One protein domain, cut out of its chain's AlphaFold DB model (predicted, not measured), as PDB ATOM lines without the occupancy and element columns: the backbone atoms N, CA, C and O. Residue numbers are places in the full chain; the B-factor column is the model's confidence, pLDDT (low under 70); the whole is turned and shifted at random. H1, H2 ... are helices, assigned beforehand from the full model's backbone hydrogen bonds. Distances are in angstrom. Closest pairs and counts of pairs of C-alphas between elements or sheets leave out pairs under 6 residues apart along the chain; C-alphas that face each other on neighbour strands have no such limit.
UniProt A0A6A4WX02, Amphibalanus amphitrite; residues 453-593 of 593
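This is residues 453 to 593 of the 593 residues of a protein of Amphibalanus amphitrite (UniProt A0A6A4WX02). Three long helices, H1, H2 and H5, form an elongated up-and-down bundle, each running against the one before; H3 folds back along H2, and short H4 lies across one end. The printed part, all helix, has 141 residues with five named helices, H1 to H5 in order. It is compact: radius of gyration of the C-alphas 15.8 A, spans 47 by 27 by 23 A.

Find C-alpha 453 at (-50.224, 10.547, -9.745); H1 runs from there to 477, 36.2 A. Then come H2, residues 494 to 520, 38.0 A; H3, 531 to 547, 24.7 A; H4, 555 to 562; and H5, 565 to 592, 40.3 A, ending at (-34.726, 13.087, 25.546).

From the hub, H1, look to H5: they touch, closest C-alphas Cys 470 and Phe 581, 6.8 A, at a shallow tilt of 18 degrees. The hairpin H2 and H3 touches at C-alphas Leu 511 and Ala 539, its closest, 4.8 A. H4 is about perpendicular to H3, 84 degrees; they touch, closest C-alphas Pro 555 and Leu 533, 5.3 A, H3 with residues 533 to 537 alone. Every O i to N i+4 pair is within hydrogen-bond range in H1, H3, H4 and H5, and 21 of 23 in H2.

The printed part has no cut; the H1 to H2 link is long. Find pLDDT under 70 at 11 residues, among them 563 to 566.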
ATOM      1  N   ALA A 453     -50.397   9.175 -10.223       71.69
ATOM      2  CA  ALA A 453     -50.224  10.547  -9.745       71.69
ATOM      3  C   ALA A 453     -50.727  10.723  -8.300       71.69
ATOM      4  O   ALA A 453     -49.987  11.209  -7.455       71.69
ATOM      5  N   GLU A 454     -51.918  10.215  -7.979       80.69
ATOM      6  CA  GLU A 454     -52.499  10.271  -6.628       80.69
ATOM      7  C   GLU A 454     -51.666   9.464  -5.622       80.69
ATOM      8  O   GLU A 454     -51.488   9.865  -4.473       80.69
ATOM      9  N   VAL A 455     -51.088   8.342  -6.068       78.88
ATOM     10  CA  VAL A 455     -50.142   7.565  -5.252       78.88
ATOM     11  C   VAL A 455     -48.885   8.385  -4.946       78.88
ATOM     12  O   VAL A 455     -48.392   8.346  -3.818       78.88
ATOM     13  N   LEU A 456     -48.361   9.136  -5.923       81.12
ATOM     14  CA  LEU A 456     -47.216  10.022  -5.707       81.12
ATOM     15  C   LEU A 456     -47.558  11.147  -4.729       81.12
ATOM     16  O   LEU A 456     -46.769  11.407  -3.821       81.12
ATOM     17  N   ASP A 457     -48.720  11.775  -4.893       80.00
ATOM     18  CA  ASP A 457     -49.200  12.852  -4.026       80.00
ATOM     19  C   ASP A 457     -49.366  12.363  -2.581       80.00
ATOM     20  O   ASP A 457     -48.961  13.047  -1.642       80.00
ATOM     21  N   LEU A 458     -49.857  11.132  -2.385       85.06
ATOM     22  CA  LEU A 458     -49.934  10.497  -1.069       85.06
ATOM     23  C   LEU A 458     -48.547  10.334  -0.426       85.06
ATOM     24  O   LEU A 458     -48.365  10.650   0.751       85.06
ATOM     25  N   PHE A 459     -47.550   9.870  -1.189       84.94
ATOM     26  CA  PHE A 459     -46.171   9.790  -0.699       84.94
ATOM     27  C   PHE A 459     -45.608  11.179  -0.369       84.94
ATOM     28  O   PHE A 459     -45.011  11.359   0.690       84.94
ATOM     29  N   GLN A 460     -45.828  12.181  -1.220       82.94
ATOM     30  CA  GLN A 460     -45.379  13.551  -0.956       82.94
ATOM     31  C   GLN A 460     -46.022  14.133   0.310       82.94
ATOM     32  O   GLN A 460     -45.319  14.730   1.125       82.94
ATOM     33  N   ALA A 461     -47.319  13.898   0.517       82.44
ATOM     34  CA  ALA A 461     -48.042  14.340   1.705       82.44
ATOM     35  C   ALA A 461     -47.474  13.707   2.984       82.44
ATOM     36  O   ALA A 461     -47.183  14.414   3.951       82.44
ATOM     37  N   VAL A 462     -47.228  12.392   2.983       85.88
ATOM     38  CA  VAL A 462     -46.618  11.716   4.139       85.88
ATOM     39  C   VAL A 462     -45.203  12.250   4.407       85.88
ATOM     40  O   VAL A 462     -44.793  12.364   5.561       85.88
ATOM     41  N   TRP A 463     -44.453  12.630   3.371       87.44
ATOM     42  CA  TRP A 463     -43.077  13.103   3.513       87.44
ATOM     43  C   TRP A 463     -43.045  14.513   4.092       87.44
ATOM     44  O   TRP A 463     -42.270  14.782   5.011       87.44
ATOM     45  N   ALA A 464     -43.926  15.386   3.604       83.94
ATOM     46  CA  ALA A 464     -44.134  16.720   4.152       83.94
ATOM     47  C   ALA A 464     -44.597  16.663   5.617       83.94
ATOM     48  O   ALA A 464     -44.111  17.435   6.451       83.94
ATOM     49  N   TYR A 465     -45.467  15.707   5.954       87.12
ATOM     50  CA  TYR A 465     -45.908  15.473   7.328       87.12
ATOM     51  C   TYR A 465     -44.740  15.082   8.243       87.12
ATOM     52  O   TYR A 465     -44.505  15.737   9.259       87.12
ATOM     53  N   VAL A 466     -43.943  14.074   7.862       88.19
ATOM     54  CA  VAL A 466     -42.776  13.645   8.655       88.19
ATOM     55  C   VAL A 466     -41.749  14.775   8.789       88.19
ATOM     56  O   VAL A 466     -41.239  14.997   9.886       88.19
ATOM     57  N   ASN A 467     -41.496  15.534   7.719       87.94
ATOM     58  CA  ASN A 467     -40.622  16.710   7.737       87.94
ATOM     59  C   ASN A 467     -41.074  17.750   8.775       87.94
ATOM     60  O   ASN A 467     -40.276  18.196   9.602       87.94
ATOM     61  N   THR A 468     -42.367  18.078   8.767       86.19
ATOM     62  CA  THR A 468     -42.981  19.021   9.711       86.19
ATOM     63  C   THR A 468     -42.853  18.521  11.148       86.19
ATOM     64  O   THR A 468     -42.454  19.274  12.037       86.19
ATOM     65  N   CYS A 469     -43.122  17.235  11.392       87.50
ATOM     66  CA  CYS A 469     -42.961  16.649  12.718       87.50
ATOM     67  C   CYS A 469     -41.503  16.676  13.201       87.50
ATOM     68  O   CYS A 469     -41.261  17.037  14.350       87.50
ATOM     69  N   CYS A 470     -40.532  16.323  12.353       88.25
ATOM     70  CA  CYS A 470     -39.112  16.357  12.712       88.25
ATOM     71  C   CYS A 470     -38.657  17.766  13.096       88.25
ATOM     72  O   CYS A 470     -37.994  17.929  14.118       88.25
ATOM     73  N   GLY A 471     -39.054  18.774  12.319       86.19
ATOM     74  CA  GLY A 471     -38.788  20.170  12.638       86.19
ATOM     75  C   GLY A 471     -39.357  20.577  14.000       86.19
ATOM     76  O   GLY A 471     -38.618  21.037  14.865       86.19
ATOM     77  N   LEU A 472     -40.644  20.297  14.245       86.88
ATOM     78  CA  LEU A 472     -41.303  20.619  15.519       86.88
ATOM     79  C   LEU A 472     -40.644  19.955  16.729       86.88
ATOM     80  O   LEU A 472     -40.523  20.574  17.785       86.88
ATOM     81  N   LEU A 473     -40.227  18.698  16.584       87.38
ATOM     82  CA  LEU A 473     -39.559  17.957  17.651       87.38
ATOM     83  C   LEU A 473     -38.173  18.539  17.965       87.38
ATOM     84  O   LEU A 473     -37.799  18.606  19.135       87.38
ATOM     85  N   LEU A 474     -37.427  18.991  16.953       86.56
ATOM     86  CA  LEU A 474     -36.111  19.617  17.135       86.56
ATOM     87  C   LEU A 474     -36.218  21.023  17.725       86.56
ATOM     88  O   LEU A 474     -35.473  21.334  18.653       86.56
ATOM     89  N   ASP A 475     -37.174  21.831  17.256       85.75
ATOM     90  CA  ASP A 475     -37.489  23.141  17.842       85.75
ATOM     91  C   ASP A 475     -37.852  22.985  19.333       85.75
ATOM     92  O   ASP A 475     -37.330  23.710  20.181       85.75
ATOM     93  N   ALA A 476     -38.678  21.988  19.684       84.62
ATOM     94  CA  ALA A 476     -39.049  21.705  21.074       84.62
ATOM     95  C   ALA A 476     -37.877  21.193  21.932       84.62
ATOM     96  O   ALA A 476     -37.846  21.437  23.139       84.62
ATOM     97  N   ALA A 477     -36.909  20.503  21.320       82.81
ATOM     98  CA  ALA A 477     -35.679  20.055  21.972       82.81
ATOM     99  C   ALA A 477     -34.582  21.139  22.021       82.81
ATOM    100  O   ALA A 477     -33.528  20.913  22.617       82.81
ATOM    101  N   GLY A 478     -34.798  22.303  21.395       81.94
ATOM    102  CA  GLY A 478     -33.803  23.374  21.295       81.94
ATOM    103  C   GLY A 478     -32.602  23.025  20.410       81.94
ATOM    104  O   GLY A 478     -31.518  23.579  20.598       81.94
ATOM    105  N   VAL A 479     -32.766  22.091  19.467       83.50
ATOM    106  CA  VAL A 479     -31.696  21.627  18.577       83.50
ATOM    107  C   VAL A 479     -31.764  22.390  17.251       83.50
ATOM    108  O   VAL A 479     -32.778  22.307  16.556       83.50
ATOM    109  N   PRO A 480     -30.702  23.112  16.849       82.12
ATOM    110  CA  PRO A 480     -30.685  23.807  15.567       82.12
ATOM    111  C   PRO A 480     -30.735  22.809  14.405       82.12
ATOM    112  O   PRO A 480     -30.014  21.811  14.394       82.12
ATOM    113  N   HIS A 481     -31.561  23.100  13.401       85.38
ATOM    114  CA  HIS A 481     -31.786  22.221  12.257       85.38
ATOM    115  C   HIS A 481     -31.995  23.004  10.953       85.38
ATOM    116  O   HIS A 481     -32.162  24.219  10.963       85.38
ATOM    117  N   GLN A 482     -32.019  22.289   9.823       82.75
ATOM    118  CA  GLN A 482     -32.218  22.864   8.481       82.75
ATOM    119  C   GLN A 482     -33.593  22.545   7.872       82.75
ATOM    120  O   GLN A 482     -33.837  22.875   6.719       82.75
ATOM    121  N   TYR A 483     -34.487  21.885   8.615       81.56
ATOM    122  CA  TYR A 483     -35.842  21.615   8.137       81.56
ATOM    123  C   TYR A 483     -36.626  22.900   7.885       81.56
ATOM    124  O   TYR A 483     -36.800  23.719   8.788       81.56
ATOM    125  N   GLU A 484     -37.128  23.029   6.663       80.75
ATOM    126  CA  GLU A 484     -38.090  24.048   6.269       80.75
ATOM    127  C   GLU A 484     -39.495  23.477   6.447       80.75
ATOM    128  O   GLU A 484     -39.849  22.466   5.838       80.75
ATOM    129  N   TYR A 485     -40.282  24.088   7.327       83.44
ATOM    130  CA  TYR A 485     -41.672  23.724   7.576       83.44
ATOM    131  C   TYR A 485     -42.415  24.918   8.174       83.44
ATOM    132  O   TYR A 485     -41.812  25.867   8.686       83.44
ATOM    133  N   GLU A 486     -43.739  24.874   8.122       76.00
ATOM    134  CA  GLU A 486     -44.566  25.919   8.703       76.00
ATOM    135  C   GLU A 486     -44.730  25.720  10.214       76.00
ATOM    136  O   GLU A 486     -45.050  24.639  10.707       76.00
ATOM    137  N   ARG A 487     -44.507  26.782  10.988       78.31
ATOM    138  CA  ARG A 487     -44.644  26.715  12.444       78.31
ATOM    139  C   ARG A 487     -46.107  26.931  12.844       78.31
ATOM    140  O   ARG A 487     -46.678  27.958  12.476       78.31
ATOM    141  N   PRO A 488     -46.713  26.021  13.628       76.31
ATOM    142  CA  PRO A 488     -48.065  26.197  14.127       76.31
ATOM    143  C   PRO A 488     -48.129  27.426  15.030       76.31
ATOM    144  O   PRO A 488     -47.198  27.721  15.780       76.31
ATOM    145  N   SER A 489     -49.263  28.130  14.988       68.00
ATOM    146  CA  SER A 489     -49.474  29.368  15.751       68.00
ATOM    147  C   SER A 489     -49.331  29.187  17.267       68.00
ATOM    148  O   SER A 489     -49.080  30.153  17.980       68.00
ATOM    149  N   VAL A 490     -49.532  27.960  17.757       72.81
ATOM    150  CA  VAL A 490     -49.272  27.560  19.141       72.81
ATOM    151  C   VAL A 490     -48.294  26.385  19.094       72.81
ATOM    152  O   VAL A 490     -48.686  25.308  18.632       72.81
ATOM    153  N   PRO A 491     -47.031  26.562  19.520       69.12
ATOM    154  CA  PRO A 491     -46.077  25.467  19.539       69.12
ATOM    155  C   PRO A 491     -46.481  24.428  20.604       69.12
ATOM    156  O   PRO A 491     -46.908  24.803  21.701       69.12
ATOM    157  N   PRO A 492     -46.370  23.126  20.295       78.00
ATOM    158  CA  PRO A 492     -46.643  22.055  21.249       78.00
ATOM    159  C   PRO A 492     -45.627  22.073  22.397       78.00
ATOM    160  O   PRO A 492     -44.475  22.473  22.218       78.00
ATOM    161  N   SER A 493     -46.047  21.648  23.592       79.81
ATOM    162  CA  SER A 493     -45.151  21.637  24.751       79.81
ATOM    163  C   SER A 493     -44.068  20.553  24.612       79.81
ATOM    164  O   SER A 493     -44.312  19.516  23.985       79.81
ATOM    165  N   PRO A 494     -42.886  20.724  25.238       80.81
ATOM    166  CA  PRO A 494     -41.824  19.714  25.201       80.81
ATOM    167  C   PRO A 494     -42.278  18.329  25.687       80.81
ATOM    168  O   PRO A 494     -41.880  17.314  25.123       80.81
ATOM    169  N   GLU A 495     -43.170  18.273  26.680       81.06
ATOM    170  CA  GLU A 495     -43.749  17.022  27.193       81.06
ATOM    171  C   GLU A 495     -44.620  16.306  26.147       81.06
ATOM    172  O   GLU A 495     -44.575  15.083  26.022       81.06
ATOM    173  N   GLN A 496     -45.387  17.061  25.355       81.69
ATOM    174  CA  GLN A 496     -46.204  16.511  24.270       81.69
ATOM    175  C   GLN A 496     -45.337  15.996  23.120       81.69
ATOM    176  O   GLN A 496     -45.622  14.941  22.554       81.69
ATOM    177  N   CYS A 497     -44.263  16.719  22.802       82.94
ATOM    178  CA  CYS A 497     -43.263  16.294  21.829       82.94
ATOM    179  C   CYS A 497     -42.565  14.998  22.268       82.94
ATOM    180  O   CYS A 497     -42.464  14.060  21.478       82.94
ATOM    181  N   ALA A 498     -42.166  14.903  23.541       83.31
ATOM    182  CA  ALA A 498     -41.552  13.702  24.103       83.31
ATOM    183  C   ALA A 498     -42.496  12.485  24.073       83.31
ATOM    184  O   ALA A 498     -42.056  11.378  23.769       83.31
ATOM    185  N   ALA A 499     -43.795  12.686  24.328       85.50
ATOM    186  CA  ALA A 499     -44.793  11.617  24.272       85.50
ATOM    187  C   ALA A 499     -45.055  11.097  22.844       85.50
ATOM    188  O   ALA A 499     -45.305   9.907  22.667       85.50
ATOM    189  N   PHE A 500     -44.980  11.963  21.829       86.75
ATOM    190  CA  PHE A 500     -45.234  11.601  20.427       86.75
ATOM    191  C   PHE A 500     -44.010  11.021  19.704       86.75
ATOM    192  O   PHE A 500     -44.151  10.225  18.776       86.75
ATOM    193  N   LEU A 501     -42.802  11.402  20.127       87.50
ATOM    194  CA  LEU A 501     -41.538  10.953  19.544       87.50
ATOM    195  C   LEU A 501     -41.448   9.422  19.321       87.50
ATOM    196  O   LEU A 501     -41.104   9.025  18.205       87.50
ATOM    197  N   PRO A 502     -41.765   8.546  20.299       88.19
ATOM    198  CA  PRO A 502     -41.708   7.096  20.088       88.19
ATOM    199  C   PRO A 502     -42.786   6.573  19.125       88.19
ATOM    200  O   PRO A 502     -42.533   5.614  18.392       88.19
ATOM    201  N   GLU A 503     -43.966   7.198  19.091       89.44
ATOM    202  CA  GLU A 503     -45.060   6.823  18.188       89.44
ATOM    203  C   GLU A 503     -44.689   7.125  16.729       89.44
ATOM    204  O   GLU A 503     -44.729   6.236  15.874       89.44
ATOM    205  N   LEU A 504     -44.200   8.343  16.463       90.12
ATOM    206  CA  LEU A 504     -43.687   8.734  15.150       90.12
ATOM    207  C   LEU A 504     -42.463   7.904  14.747       90.12
ATOM    208  O   LEU A 504     -42.396   7.420  13.618       90.12
ATOM    209  N   GLY A 505     -41.507   7.717  15.663       90.31
ATOM    210  CA  GLY A 505     -40.292   6.939  15.415       90.31
ATOM    211  C   GLY A 505     -40.606   5.509  14.975       90.31
ATOM    212  O   GLY A 505     -40.086   5.050  13.958       90.31
ATOM    213  N   THR A 506     -41.530   4.842  15.672       92.25
ATOM    214  CA  THR A 506     -41.973   3.480  15.330       92.25
ATOM    215  C   THR A 506     -42.653   3.434  13.961       92.25
ATOM    216  O   THR A 506     -42.361   2.554  13.148       92.25
ATOM    217  N   ALA A 507     -43.534   4.393  13.663       91.81
ATOM    218  CA  ALA A 507     -44.256   4.434  12.395       91.81
ATOM    219  C   ALA A 507     -43.318   4.686  11.196       91.81
ATOM    220  O   ALA A 507     -43.371   3.963  10.197       91.81
ATOM    221  N   VAL A 508     -42.392   5.641  11.327       92.69
ATOM    222  CA  VAL A 508     -41.359   5.936  10.318       92.69
ATOM    223  C   VAL A 508     -40.409   4.748  10.135       92.69
ATOM    224  O   VAL A 508     -40.067   4.405   9.000       92.69
ATOM    225  N   GLN A 509     -40.016   4.071  11.218       94.12
ATOM    226  CA  GLN A 509     -39.171   2.874  11.158       94.12
ATOM    227  C   GLN A 509     -39.856   1.729  10.401       94.12
ATOM    228  O   GLN A 509     -39.235   1.103   9.534       94.12
ATOM    229  N   ASN A 510     -41.136   1.480  10.689       93.19
ATOM    230  CA  ASN A 510     -41.927   0.447  10.026       93.19
ATOM    231  C   ASN A 510     -42.068   0.720   8.526       93.19
ATOM    232  O   ASN A 510     -41.816  -0.182   7.720       93.19
ATOM    233  N   LEU A 511     -42.384   1.963   8.141       93.62
ATOM    234  CA  LEU A 511     -42.480   2.348   6.732       93.62
ATOM    235  C   LEU A 511     -41.128   2.225   6.020       93.62
ATOM    236  O   LEU A 511     -41.050   1.615   4.954       93.62
ATOM    237  N   ASN A 512     -40.045   2.716   6.628       93.12
ATOM    238  CA  ASN A 512     -38.698   2.606   6.065       93.12
ATOM    239  C   ASN A 512     -38.295   1.139   5.839       93.12
ATOM    240  O   ASN A 512     -37.764   0.783   4.787       93.12
ATOM    241  N   GLY A 513     -38.574   0.263   6.808       91.75
ATOM    242  CA  GLY A 513     -38.310  -1.171   6.691       91.75
ATOM    243  C   GLY A 513     -39.149  -1.849   5.604       91.75
ATOM    244  O   GLY A 513     -38.617  -2.650   4.830       91.75
ATOM    245  N   ALA A 514     -40.440  -1.524   5.520       92.62
ATOM    246  CA  ALA A 514     -41.339  -2.070   4.507       92.62
ATOM    247  C   ALA A 514     -40.930  -1.643   3.089       92.62
ATOM    248  O   ALA A 514     -40.803  -2.494   2.208       92.62
ATOM    249  N   LEU A 515     -40.616  -0.361   2.889       91.38
ATOM    250  CA  LEU A 515     -40.164   0.165   1.601       91.38
ATOM    251  C   LEU A 515     -38.789  -0.374   1.190       91.38
ATOM    252  O   LEU A 515     -38.592  -0.686   0.020       91.38
ATOM    253  N   LYS A 516     -37.852  -0.575   2.129       90.44
ATOM    254  CA  LYS A 516     -36.566  -1.245   1.838       90.44
ATOM    255  C   LYS A 516     -36.767  -2.665   1.317       90.44
ATOM    256  O   LYS A 516     -36.169  -3.033   0.309       90.44
ATOM    257  N   ARG A 517     -37.638  -3.448   1.966       87.94
ATOM    258  CA  ARG A 517     -37.980  -4.803   1.501       87.94
ATOM    259  C   ARG A 517     -38.641  -4.760   0.128       87.94
ATOM    260  O   ARG A 517     -38.203  -5.467  -0.773       87.94
ATOM    261  N   LEU A 518     -39.612  -3.872  -0.067       87.12
ATOM    262  CA  LEU A 518     -40.285  -3.668  -1.348       87.12
ATOM    263  C   LEU A 518     -39.303  -3.306  -2.479       87.12
ATOM    264  O   LEU A 518     -39.398  -3.844  -3.580       87.12
ATOM    265  N   MET A 519     -38.323  -2.439  -2.202       85.12
ATOM    266  CA  MET A 519     -37.292  -2.021  -3.160       85.12
ATOM    267  C   MET A 519     -36.207  -3.065  -3.423       85.12
ATOM    268  O   MET A 519     -35.561  -3.002  -4.468       85.12
ATOM    269  N   SER A 520     -36.036  -4.043  -2.534       82.62
ATOM    270  CA  SER A 520     -35.123  -5.173  -2.744       82.62
ATOM    271  C   SER A 520     -35.695  -6.271  -3.651       82.62
ATOM    272  O   SER A 520     -34.951  -7.121  -4.130       82.62
ATOM    273  N   VAL A 521     -37.007  -6.243  -3.912       75.75
ATOM    274  CA  VAL A 521     -37.707  -7.221  -4.752       75.75
ATOM    275  C   VAL A 521     -37.967  -6.627  -6.144       75.75
ATOM    276  O   VAL A 521     -38.286  -5.437  -6.299       75.75
ATOM    277  N   SER A 522     -37.804  -7.444  -7.189       73.00
ATOM    278  CA  SER A 522     -38.092  -7.039  -8.570       73.00
ATOM    279  C   SER A 522     -39.602  -6.900  -8.790       73.00
ATOM    280  O   SER A 522     -40.402  -7.621  -8.199       73.00
ATOM    281  N   VAL A 523     -40.022  -5.986  -9.672       70.69
ATOM    282  CA  VAL A 523     -41.458  -5.738  -9.926       70.69
ATOM    283  C   VAL A 523     -42.172  -6.989 -10.455       70.69
ATOM    284  O   VAL A 523     -43.340  -7.205 -10.141       70.69
ATOM    285  N   VAL A 524     -41.460  -7.844 -11.195       63.22
ATOM    286  CA  VAL A 524     -41.975  -9.128 -11.698       63.22
ATOM    287  C   VAL A 524     -42.204 -10.129 -10.563       63.22
ATOM    288  O   VAL A 524     -43.167 -10.878 -10.597       63.22
ATOM    289  N   ALA A 525     -41.372 -10.140  -9.520       63.97
ATOM    290  CA  ALA A 525     -41.617 -11.006  -8.366       63.97
ATOM    291  C   ALA A 525     -42.817 -10.520  -7.526       63.97
ATOM    292  O   ALA A 525     -43.569 -11.340  -7.002       63.97
ATOM    293  N   LEU A 526     -43.060  -9.204  -7.479       72.44
ATOM    294  CA  LEU A 526     -44.191  -8.599  -6.760       72.44
ATOM    295  C   LEU A 526     -45.569  -8.915  -7.371       72.44
ATOM    296  O   LEU A 526     -46.593  -8.695  -6.720       72.44
ATOM    297  N   THR A 527     -45.626  -9.424  -8.610       68.75
ATOM    298  CA  THR A 527     -46.885  -9.917  -9.197       68.75
ATOM    299  C   THR A 527     -47.301 -11.273  -8.640       68.75
ATOM    300  O   THR A 527     -48.468 -11.624  -8.754       68.75
ATOM    301  N   SER A 528     -46.358 -12.023  -8.068       67.75
ATOM    302  CA  SER A 528     -46.579 -13.375  -7.546       67.75
ATOM    303  C   SER A 528     -46.534 -13.414  -6.018       67.75
ATOM    304  O   SER A 528     -47.248 -14.203  -5.409       67.75
ATOM    305  N   ASP A 529     -45.719 -12.554  -5.400       77.81
ATOM    306  CA  ASP A 529     -45.669 -12.351  -3.952       77.81
ATOM    307  C   ASP A 529     -46.088 -10.921  -3.597       77.81
ATOM    308  O   ASP A 529     -45.352  -9.952  -3.803       77.81
ATOM    309  N   HIS A 530     -47.295 -10.792  -3.050       80.69
ATOM    310  CA  HIS A 530     -47.862  -9.505  -2.661       80.69
ATOM    311  C   HIS A 530     -47.519  -9.094  -1.224       80.69
ATOM    312  O   HIS A 530     -47.850  -7.975  -0.829       80.69
ATOM    313  N   ALA A 531     -46.842  -9.936  -0.434       87.12
ATOM    314  CA  ALA A 531     -46.544  -9.628   0.964       87.12
ATOM    315  C   ALA A 531     -45.736  -8.322   1.151       87.12
ATOM    316  O   ALA A 531     -46.083  -7.539   2.043       87.12
ATOM    317  N   PRO A 532     -44.725  -7.997   0.313       88.00
ATOM    318  CA  PRO A 532     -44.012  -6.723   0.417       88.00
ATOM    319  C   PRO A 532     -44.887  -5.505   0.094       88.00
ATOM    320  O   PRO A 532     -44.681  -4.441   0.676       88.00
ATOM    321  N   LEU A 533     -45.856  -5.652  -0.816       84.06
ATOM    322  CA  LEU A 533     -46.791  -4.582  -1.179       84.06
ATOM    323  C   LEU A 533     -47.753  -4.296  -0.028       84.06
ATOM    324  O   LEU A 533     -47.900  -3.144   0.363       84.06
ATOM    325  N   VAL A 534     -48.352  -5.344   0.544       89.12
ATOM    326  CA  VAL A 534     -49.280  -5.230   1.679       89.12
ATOM    327  C   VAL A 534     -48.583  -4.575   2.870       89.12
ATOM    328  O   VAL A 534     -49.063  -3.569   3.380       89.12
ATOM    329  N   ALA A 535     -47.387  -5.046   3.231       90.50
ATOM    330  CA  ALA A 535     -46.630  -4.474   4.342       90.50
ATOM    331  C   ALA A 535     -46.287  -2.983   4.143       90.50
ATOM    332  O   ALA A 535     -46.226  -2.233   5.117       90.50
ATOM    333  N   ALA A 536     -46.036  -2.549   2.903       91.62
ATOM    334  CA  ALA A 536     -45.781  -1.143   2.596       91.62
ATOM    335  C   ALA A 536     -47.060  -0.297   2.669       91.62
ATOM    336  O   ALA A 536     -47.021   0.797   3.232       91.62
ATOM    337  N   CYS A 537     -48.180  -0.809   2.155       90.50
ATOM    338  CA  CYS A 537     -49.484  -0.155   2.253       90.50
ATOM    339  C   CYS A 537     -49.936   0.009   3.710       90.50
ATOM    340  O   CYS A 537     -50.347   1.103   4.090       90.50
ATOM    341  N   ASP A 538     -49.790  -1.028   4.536       90.56
ATOM    342  CA  ASP A 538     -50.162  -0.994   5.956       90.56
ATOM    343  C   ASP A 538     -49.313   0.018   6.736       90.56
ATOM    344  O   ASP A 538     -49.831   0.821   7.514       90.56
ATOM    345  N   ALA A 539     -47.996   0.023   6.501       92.31
ATOM    346  CA  ALA A 539     -47.090   0.960   7.158       92.31
ATOM    347  C   ALA A 539     -47.335   2.415   6.728       92.31
ATOM    348  O   ALA A 539     -47.224   3.329   7.546       92.31
ATOM    349  N   LEU A 540     -47.692   2.636   5.458       90.69
ATOM    350  CA  LEU A 540     -48.082   3.953   4.958       90.69
ATOM    351  C   LEU A 540     -49.406   4.396   5.590       90.69
ATOM    352  O   LEU A 540     -49.495   5.511   6.097       90.69
ATOM    353  N   GLY A 541     -50.398   3.504   5.637       87.62
ATOM    354  CA  GLY A 541     -51.694   3.749   6.269       87.62
ATOM    355  C   GLY A 541     -51.575   4.117   7.748       87.62
ATOM    356  O   GLY A 541     -52.254   5.032   8.204       87.62
ATOM    357  N   ALA A 542     -50.657   3.491   8.489       88.56
ATOM    358  CA  ALA A 542     -50.390   3.847   9.883       88.56
ATOM    359  C   ALA A 542     -49.888   5.298  10.040       88.56
ATOM    360  O   ALA A 542     -50.324   6.006  10.946       88.56
ATOM    361  N   LEU A 543     -49.013   5.772   9.145       86.88
ATOM    362  CA  LEU A 543     -48.543   7.166   9.147       86.88
ATOM    363  C   LEU A 543     -49.632   8.155   8.720       86.88
ATOM    364  O   LEU A 543     -49.761   9.224   9.314       86.88
ATOM    365  N   VAL A 544     -50.443   7.787   7.730       85.94
ATOM    366  CA  VAL A 544     -51.599   8.580   7.288       85.94
ATOM    367  C   VAL A 544     -52.629   8.718   8.419       85.94
ATOM    368  O   VAL A 544     -53.133   9.814   8.672       85.94
ATOM    369  N   ALA A 545     -52.871   7.643   9.173       85.81
ATOM    370  CA  ALA A 545     -53.741   7.656  10.345       85.81
ATOM    371  C   ALA A 545     -53.186   8.543  11.474       85.81
ATOM    372  O   ALA A 545     -53.951   9.265  12.115       85.81
ATOM    373  N   LEU A 546     -51.861   8.560  11.681       84.69
ATOM    374  CA  LEU A 546     -51.213   9.484  12.624       84.69
ATOM    375  C   LEU A 546     -51.424  10.951  12.232       84.69
ATOM    376  O   LEU A 546     -51.699  11.783  13.101       84.69
ATOM    377  N   ALA A 547     -51.371  11.257  10.934       78.31
ATOM    378  CA  ALA A 547     -51.704  12.579  10.406       78.31
ATOM    379  C   ALA A 547     -53.205  12.924  10.553       78.31
ATOM    380  O   ALA A 547     -53.588  14.092  10.528       78.31
ATOM    381  N   GLY A 548     -54.062  11.933  10.821       77.56
ATOM    382  CA  GLY A 548     -55.505  12.110  11.002       77.56
ATOM    383  C   GLY A 548     -56.295  12.082   9.694       77.56
ATOM    384  O   GLY A 548     -57.401  12.619   9.649       77.56
ATOM    385  N   HIS A 549     -55.731  11.475   8.650       76.56
ATOM    386  CA  HIS A 549     -56.399  11.230   7.378       76.56
ATOM    387  C   HIS A 549     -56.838   9.763   7.273       76.56
ATOM    388  O   HIS A 549     -56.197   8.867   7.820       76.56
ATOM    389  N   GLU A 550     -57.919   9.513   6.537       76.12
ATOM    390  CA  GLU A 550     -58.407   8.168   6.216       76.12
ATOM    391  C   GLU A 550     -58.210   7.919   4.716       76.12
ATOM    392  O   GLU A 550     -59.134   8.048   3.917       76.12
ATOM    393  N   VAL A 551     -56.967   7.627   4.321       77.75
ATOM    394  CA  VAL A 551     -56.631   7.226   2.946       77.75
ATOM    395  C   VAL A 551     -55.950   5.865   2.992       77.75
ATOM    396  O   VAL A 551     -54.951   5.687   3.688       77.75
ATOM    397  N   THR A 552     -56.487   4.902   2.245       76.56
ATOM    398  CA  THR A 552     -55.945   3.544   2.149       76.56
ATOM    399  C   THR A 552     -55.397   3.294   0.748       76.56
ATOM    400  O   THR A 552     -56.071   3.483  -0.262       76.56
ATOM    401  N   LEU A 553     -54.135   2.868   0.668       83.62
ATOM    402  CA  LEU A 553     -53.493   2.528  -0.599       83.62
ATOM    403  C   LEU A 553     -53.664   1.037  -0.891       83.62
ATOM    404  O   LEU A 553     -53.109   0.199  -0.183       83.62
ATOM    405  N   ALA A 554     -54.377   0.689  -1.963       83.06
ATOM    406  CA  ALA A 554     -54.486  -0.706  -2.381       83.06
ATOM    407  C   ALA A 554     -53.132  -1.244  -2.912       83.06
ATOM    408  O   ALA A 554     -52.459  -0.548  -3.683       83.06
ATOM    409  N   PRO A 555     -52.748  -2.503  -2.604       82.75
ATOM    410  CA  PRO A 555     -51.504  -3.114  -3.092       82.75
ATOM    411  C   PRO A 555     -51.358  -3.108  -4.620       82.75
ATOM    412  O   PRO A 555     -50.255  -2.961  -5.143       82.75
ATOM    413  N   LEU A 556     -52.473  -3.230  -5.346       73.56
ATOM    414  CA  LEU A 556     -52.519  -3.157  -6.809       73.56
ATOM    415  C   LEU A 556     -52.156  -1.763  -7.339       73.56
ATOM    416  O   LEU A 556     -51.421  -1.670  -8.321       73.56
ATOM    417  N   ASN A 557     -52.598  -0.694  -6.675       78.44
ATOM    418  CA  ASN A 557     -52.275   0.685  -7.058       78.44
ATOM    419  C   ASN A 557     -50.789   0.963  -6.817       78.44
ATOM    420  O   ASN A 557     -50.112   1.520  -7.681       78.44
ATOM    421  N   LEU A 558     -50.247   0.465  -5.699       82.06
ATOM    422  CA  LEU A 558     -48.811   0.512  -5.427       82.06
ATOM    423  C   LEU A 558     -48.013  -0.302  -6.458       82.06
ATOM    424  O   LEU A 558     -47.009   0.174  -6.979       82.06
ATOM    425  N   LEU A 559     -48.471  -1.499  -6.830       73.50
ATOM    426  CA  LEU A 559     -47.828  -2.304  -7.871       73.50
ATOM    427  C   LEU A 559     -47.841  -1.592  -9.232       73.50
ATOM    428  O   LEU A 559     -46.824  -1.579  -9.924       73.50
ATOM    429  N   ARG A 560     -48.965  -0.970  -9.615       71.88
ATOM    430  CA  ARG A 560     -49.086  -0.156 -10.838       71.88
ATOM    431  C   ARG A 560     -48.137   1.040 -10.805       71.88
ATOM    432  O   ARG A 560     -47.449   1.283 -11.793       71.88
ATOM    433  N   PHE A 561     -48.055   1.729  -9.669       78.44
ATOM    434  CA  PHE A 561     -47.124   2.830  -9.447       78.44
ATOM    435  C   PHE A 561     -45.665   2.384  -9.633       78.44
ATOM    436  O   PHE A 561     -44.912   3.041 -10.348       78.44
ATOM    437  N   LEU A 562     -45.289   1.225  -9.081       78.12
ATOM    438  CA  LEU A 562     -43.931   0.670  -9.131       78.12
ATOM    439  C   LEU A 562     -43.495   0.127 -10.497       78.12
ATOM    440  O   LEU A 562     -42.297  -0.055 -10.711       78.12
ATOM    441  N   ARG A 563     -44.430  -0.137 -11.420       68.81
ATOM    442  CA  ARG A 563     -44.104  -0.548 -12.799       68.81
ATOM    443  C   ARG A 563     -43.391   0.551 -13.588       68.81
ATOM    444  O   ARG A 563     -42.706   0.235 -14.554       68.81
ATOM    445  N   SER A 564     -43.529   1.814 -13.178       66.81
ATOM    446  CA  SER A 564     -42.780   2.935 -13.748       66.81
ATOM    447  C   SER A 564     -41.401   3.058 -13.080       66.81
ATOM    448  O   SER A 564     -41.330   3.298 -11.870       66.81
ATOM    449  N   PRO A 565     -40.291   2.973 -13.841       59.44
ATOM    450  CA  PRO A 565     -38.946   3.186 -13.303       59.44
ATOM    451  C   PRO A 565     -38.765   4.582 -12.691       59.44
ATOM    452  O   PRO A 565     -38.062   4.730 -11.695       59.44
ATOM    453  N   ALA A 566     -39.437   5.599 -13.245       60.03
ATOM    454  CA  ALA A 566     -39.404   6.964 -12.724       60.03
ATOM    455  C   ALA A 566     -40.049   7.056 -11.333       60.03
ATOM    456  O   ALA A 566     -39.475   7.644 -10.420       60.03
ATOM    457  N   ASN A 567     -41.195   6.401 -11.140       73.81
ATOM    458  CA  ASN A 567     -41.877   6.347  -9.847       73.81
ATOM    459  C   ASN A 567     -41.070   5.551  -8.819       73.81
ATOM    460  O   ASN A 567     -40.978   5.943  -7.659       73.81
ATOM    461  N   ARG A 568     -40.421   4.465  -9.255       79.81
ATOM    462  CA  ARG A 568     -39.519   3.678  -8.408       79.81
ATOM    463  C   ARG A 568     -38.282   4.486  -7.990       79.81
ATOM    464  O   ARG A 568     -37.852   4.381  -6.845       79.81
ATOM    465  N   LEU A 569     -37.751   5.333  -8.875       70.88
ATOM    466  CA  LEU A 569     -36.669   6.268  -8.553       70.88
ATOM    467  C   LEU A 569     -37.124   7.351  -7.564       70.88
ATOM    468  O   LEU A 569     -36.406   7.635  -6.608       70.88
ATOM    469  N   LEU A 570     -38.310   7.935  -7.765       73.81
ATOM    470  CA  LEU A 570     -38.898   8.911  -6.840       73.81
ATOM    471  C   LEU A 570     -39.126   8.298  -5.455       73.81
ATOM    472  O   LEU A 570     -38.750   8.904  -4.454       73.81
ATOM    473  N   LEU A 571     -39.643   7.071  -5.398       82.56
ATOM    474  CA  LEU A 571     -39.800   6.325  -4.152       82.56
ATOM    475  C   LEU A 571     -38.446   6.026  -3.495       82.56
ATOM    476  O   LEU A 571     -38.328   6.124  -2.277       82.56
ATOM    477  N   GLY A 572     -37.412   5.719  -4.285       79.44
ATOM    478  CA  GLY A 572     -36.037   5.550  -3.804       79.44
ATOM    479  C   GLY A 572     -35.464   6.825  -3.177       79.44
ATOM    480  O   GLY A 572     -34.971   6.778  -2.052       79.44
ATOM    481  N   LYS A 573     -35.606   7.978  -3.844       79.81
ATOM    482  CA  LYS A 573     -35.239   9.292  -3.275       79.81
ATOM    483  C   LYS A 573     -36.025   9.577  -1.994       79.81
ATOM    484  O   LYS A 573     -35.466  10.027  -0.997       79.81
ATOM    485  N   GLY A 574     -37.316   9.254  -2.000       80.31
ATOM    486  CA  GLY A 574     -38.163   9.363  -0.825       80.31
ATOM    487  C   GLY A 574     -37.690   8.478   0.335       80.31
ATOM    488  O   GLY A 574     -37.694   8.916   1.481       80.31
ATOM    489  N   LEU A 575     -37.228   7.261   0.054       87.12
ATOM    490  CA  LEU A 575     -36.706   6.329   1.052       87.12
ATOM    491  C   LEU A 575     -35.400   6.820   1.699       87.12
ATOM    492  O   LEU A 575     -35.181   6.608   2.897       87.12
ATOM    493  N   GLU A 576     -34.540   7.484   0.927       84.69
ATOM    494  CA  GLU A 576     -33.331   8.137   1.442       84.69
ATOM    495  C   GLU A 576     -33.684   9.274   2.406       84.69
ATOM    496  O   GLU A 576     -33.126   9.338   3.505       84.69
ATOM    497  N   GLN A 577     -34.661  10.112   2.045       85.25
ATOM    498  CA  GLN A 577     -35.181  11.169   2.920       85.25
ATOM    499  C   GLN A 577     -35.781  10.587   4.207       85.25
ATOM    500  O   GLN A 577     -35.424  11.020   5.301       85.25
ATOM    501  N   LEU A 578     -36.600   9.537   4.095       88.38
ATOM    502  CA  LEU A 578     -37.202   8.840   5.236       88.38
ATOM    503  C   LEU A 578     -36.150   8.221   6.168       88.38
ATOM    504  O   LEU A 578     -36.277   8.278   7.390       88.38
ATOM    505  N   SER A 579     -35.071   7.673   5.604       90.06
ATOM    506  CA  SER A 579     -33.920   7.198   6.380       90.06
ATOM    507  C   SER A 579     -33.161   8.342   7.063       90.06
ATOM    508  O   SER A 579     -32.618   8.145   8.149       90.06
ATOM    509  N   GLY A 580     -33.125   9.530   6.454       88.06
ATOM    510  CA  GLY A 580     -32.646  10.761   7.082       88.06
ATOM    511  C   GLY A 580     -33.468  11.125   8.315       88.06
ATOM    512  O   GLY A 580     -32.901  11.209   9.401       88.06
ATOM    513  N   PHE A 581     -34.792  11.236   8.162       88.56
ATOM    514  CA  PHE A 581     -35.712  11.531   9.264       88.56
ATOM    515  C   PHE A 581     -35.593  10.520  10.408       88.56
ATOM    516  O   PHE A 581     -35.524  10.913  11.569       88.56
ATOM    517  N   LEU A 582     -35.499   9.222  10.097       90.94
ATOM    518  CA  LEU A 582     -35.366   8.182  11.117       90.94
ATOM    519  C   LEU A 582     -34.111   8.371  11.986       90.94
ATOM    520  O   LEU A 582     -34.206   8.281  13.206       90.94
ATOM    521  N   ARG A 583     -32.956   8.689  11.383       90.00
ATOM    522  CA  ARG A 583     -31.717   8.954  12.142       90.00
ATOM    523  C   ARG A 583     -31.878  10.137  13.090       90.00
ATOM    524  O   ARG A 583     -31.468  10.057  14.242       90.00
ATOM    525  N   THR A 584     -32.519  11.203  12.623       88.25
ATOM    526  CA  THR A 584     -32.802  12.389  13.434       88.25
ATOM    527  C   THR A 584     -33.725  12.068  14.610       88.25
ATOM    528  O   THR A 584     -33.469  12.510  15.727       88.25
ATOM    529  N   LEU A 585     -34.766  11.257  14.395       88.81
ATOM    530  CA  LEU A 585     -35.669  10.817  15.463       88.81
ATOM    531  C   LEU A 585     -34.956   9.914  16.484       88.81
ATOM    532  O   LEU A 585     -35.183  10.057  17.683       88.81
ATOM    533  N   GLU A 586     -34.063   9.025  16.041       89.00
ATOM    534  CA  GLU A 586     -33.247   8.178  16.925       89.00
ATOM    535  C   GLU A 586     -32.247   8.989  17.766       89.00
ATOM    536  O   GLU A 586     -32.002   8.662  18.930       89.00
ATOM    537  N   GLU A 587     -31.648  10.033  17.189       87.31
ATOM    538  CA  GLU A 587     -30.761  10.961  17.900       87.31
ATOM    539  C   GLU A 587     -31.526  11.780  18.937       87.31
ATOM    540  O   GLU A 587     -31.113  11.832  20.095       87.31
ATOM    541  N   LEU A 588     -32.681  12.328  18.560       85.50
ATOM    542  CA  LEU A 588     -33.584  13.010  19.484       85.50
ATOM    543  C   LEU A 588     -34.030  12.098  20.627       85.50
ATOM    544  O   LEU A 588     -34.004  12.504  21.785       85.50
ATOM    545  N   HIS A 589     -34.395  10.850  20.327       85.88
ATOM    546  CA  HIS A 589     -34.821   9.900  21.351       85.88
ATOM    547  C   HIS A 589     -33.701   9.609  22.354       85.88
ATOM    548  O   HIS A 589     -33.970   9.519  23.548       85.88
ATOM    549  N   ARG A 590     -32.442   9.553  21.895       84.81
ATOM    550  CA  ARG A 590     -31.256   9.438  22.760       84.81
ATOM    551  C   ARG A 590     -30.964  10.684  23.600       84.81
ATOM    552  O   ARG A 590     -30.268  10.558  24.597       84.81
ATOM    553  N   MET A 591     -31.417  11.865  23.183       79.75
ATOM    554  CA  MET A 591     -31.224  13.116  23.929       79.75
ATOM    555  C   MET A 591     -32.318  13.366  24.972       79.75
ATOM    556  O   MET A 591     -32.065  14.044  25.964       79.75
ATOM    557  N   VAL A 592     -33.529  12.867  24.714       73.62
ATOM    558  CA  VAL A 592     -34.726  13.087  25.546       73.62
ATOM    559  C   VAL A 592     -34.967  11.935  26.540       73.62
ATOM    560  O   VAL A 592     -35.652  12.148  27.541       73.62
ATOM    561  N   SER A 593     -34.405  10.744  26.285       67.31
ATOM    562  CA  SER A 593     -34.366   9.605  27.228       67.31
ATOM    563  C   SER A 593     -33.175   9.703  28.169       67.31
ATOM    564  O   SER A 593     -33.338   9.323  29.351       67.31
TER     565      SER A 593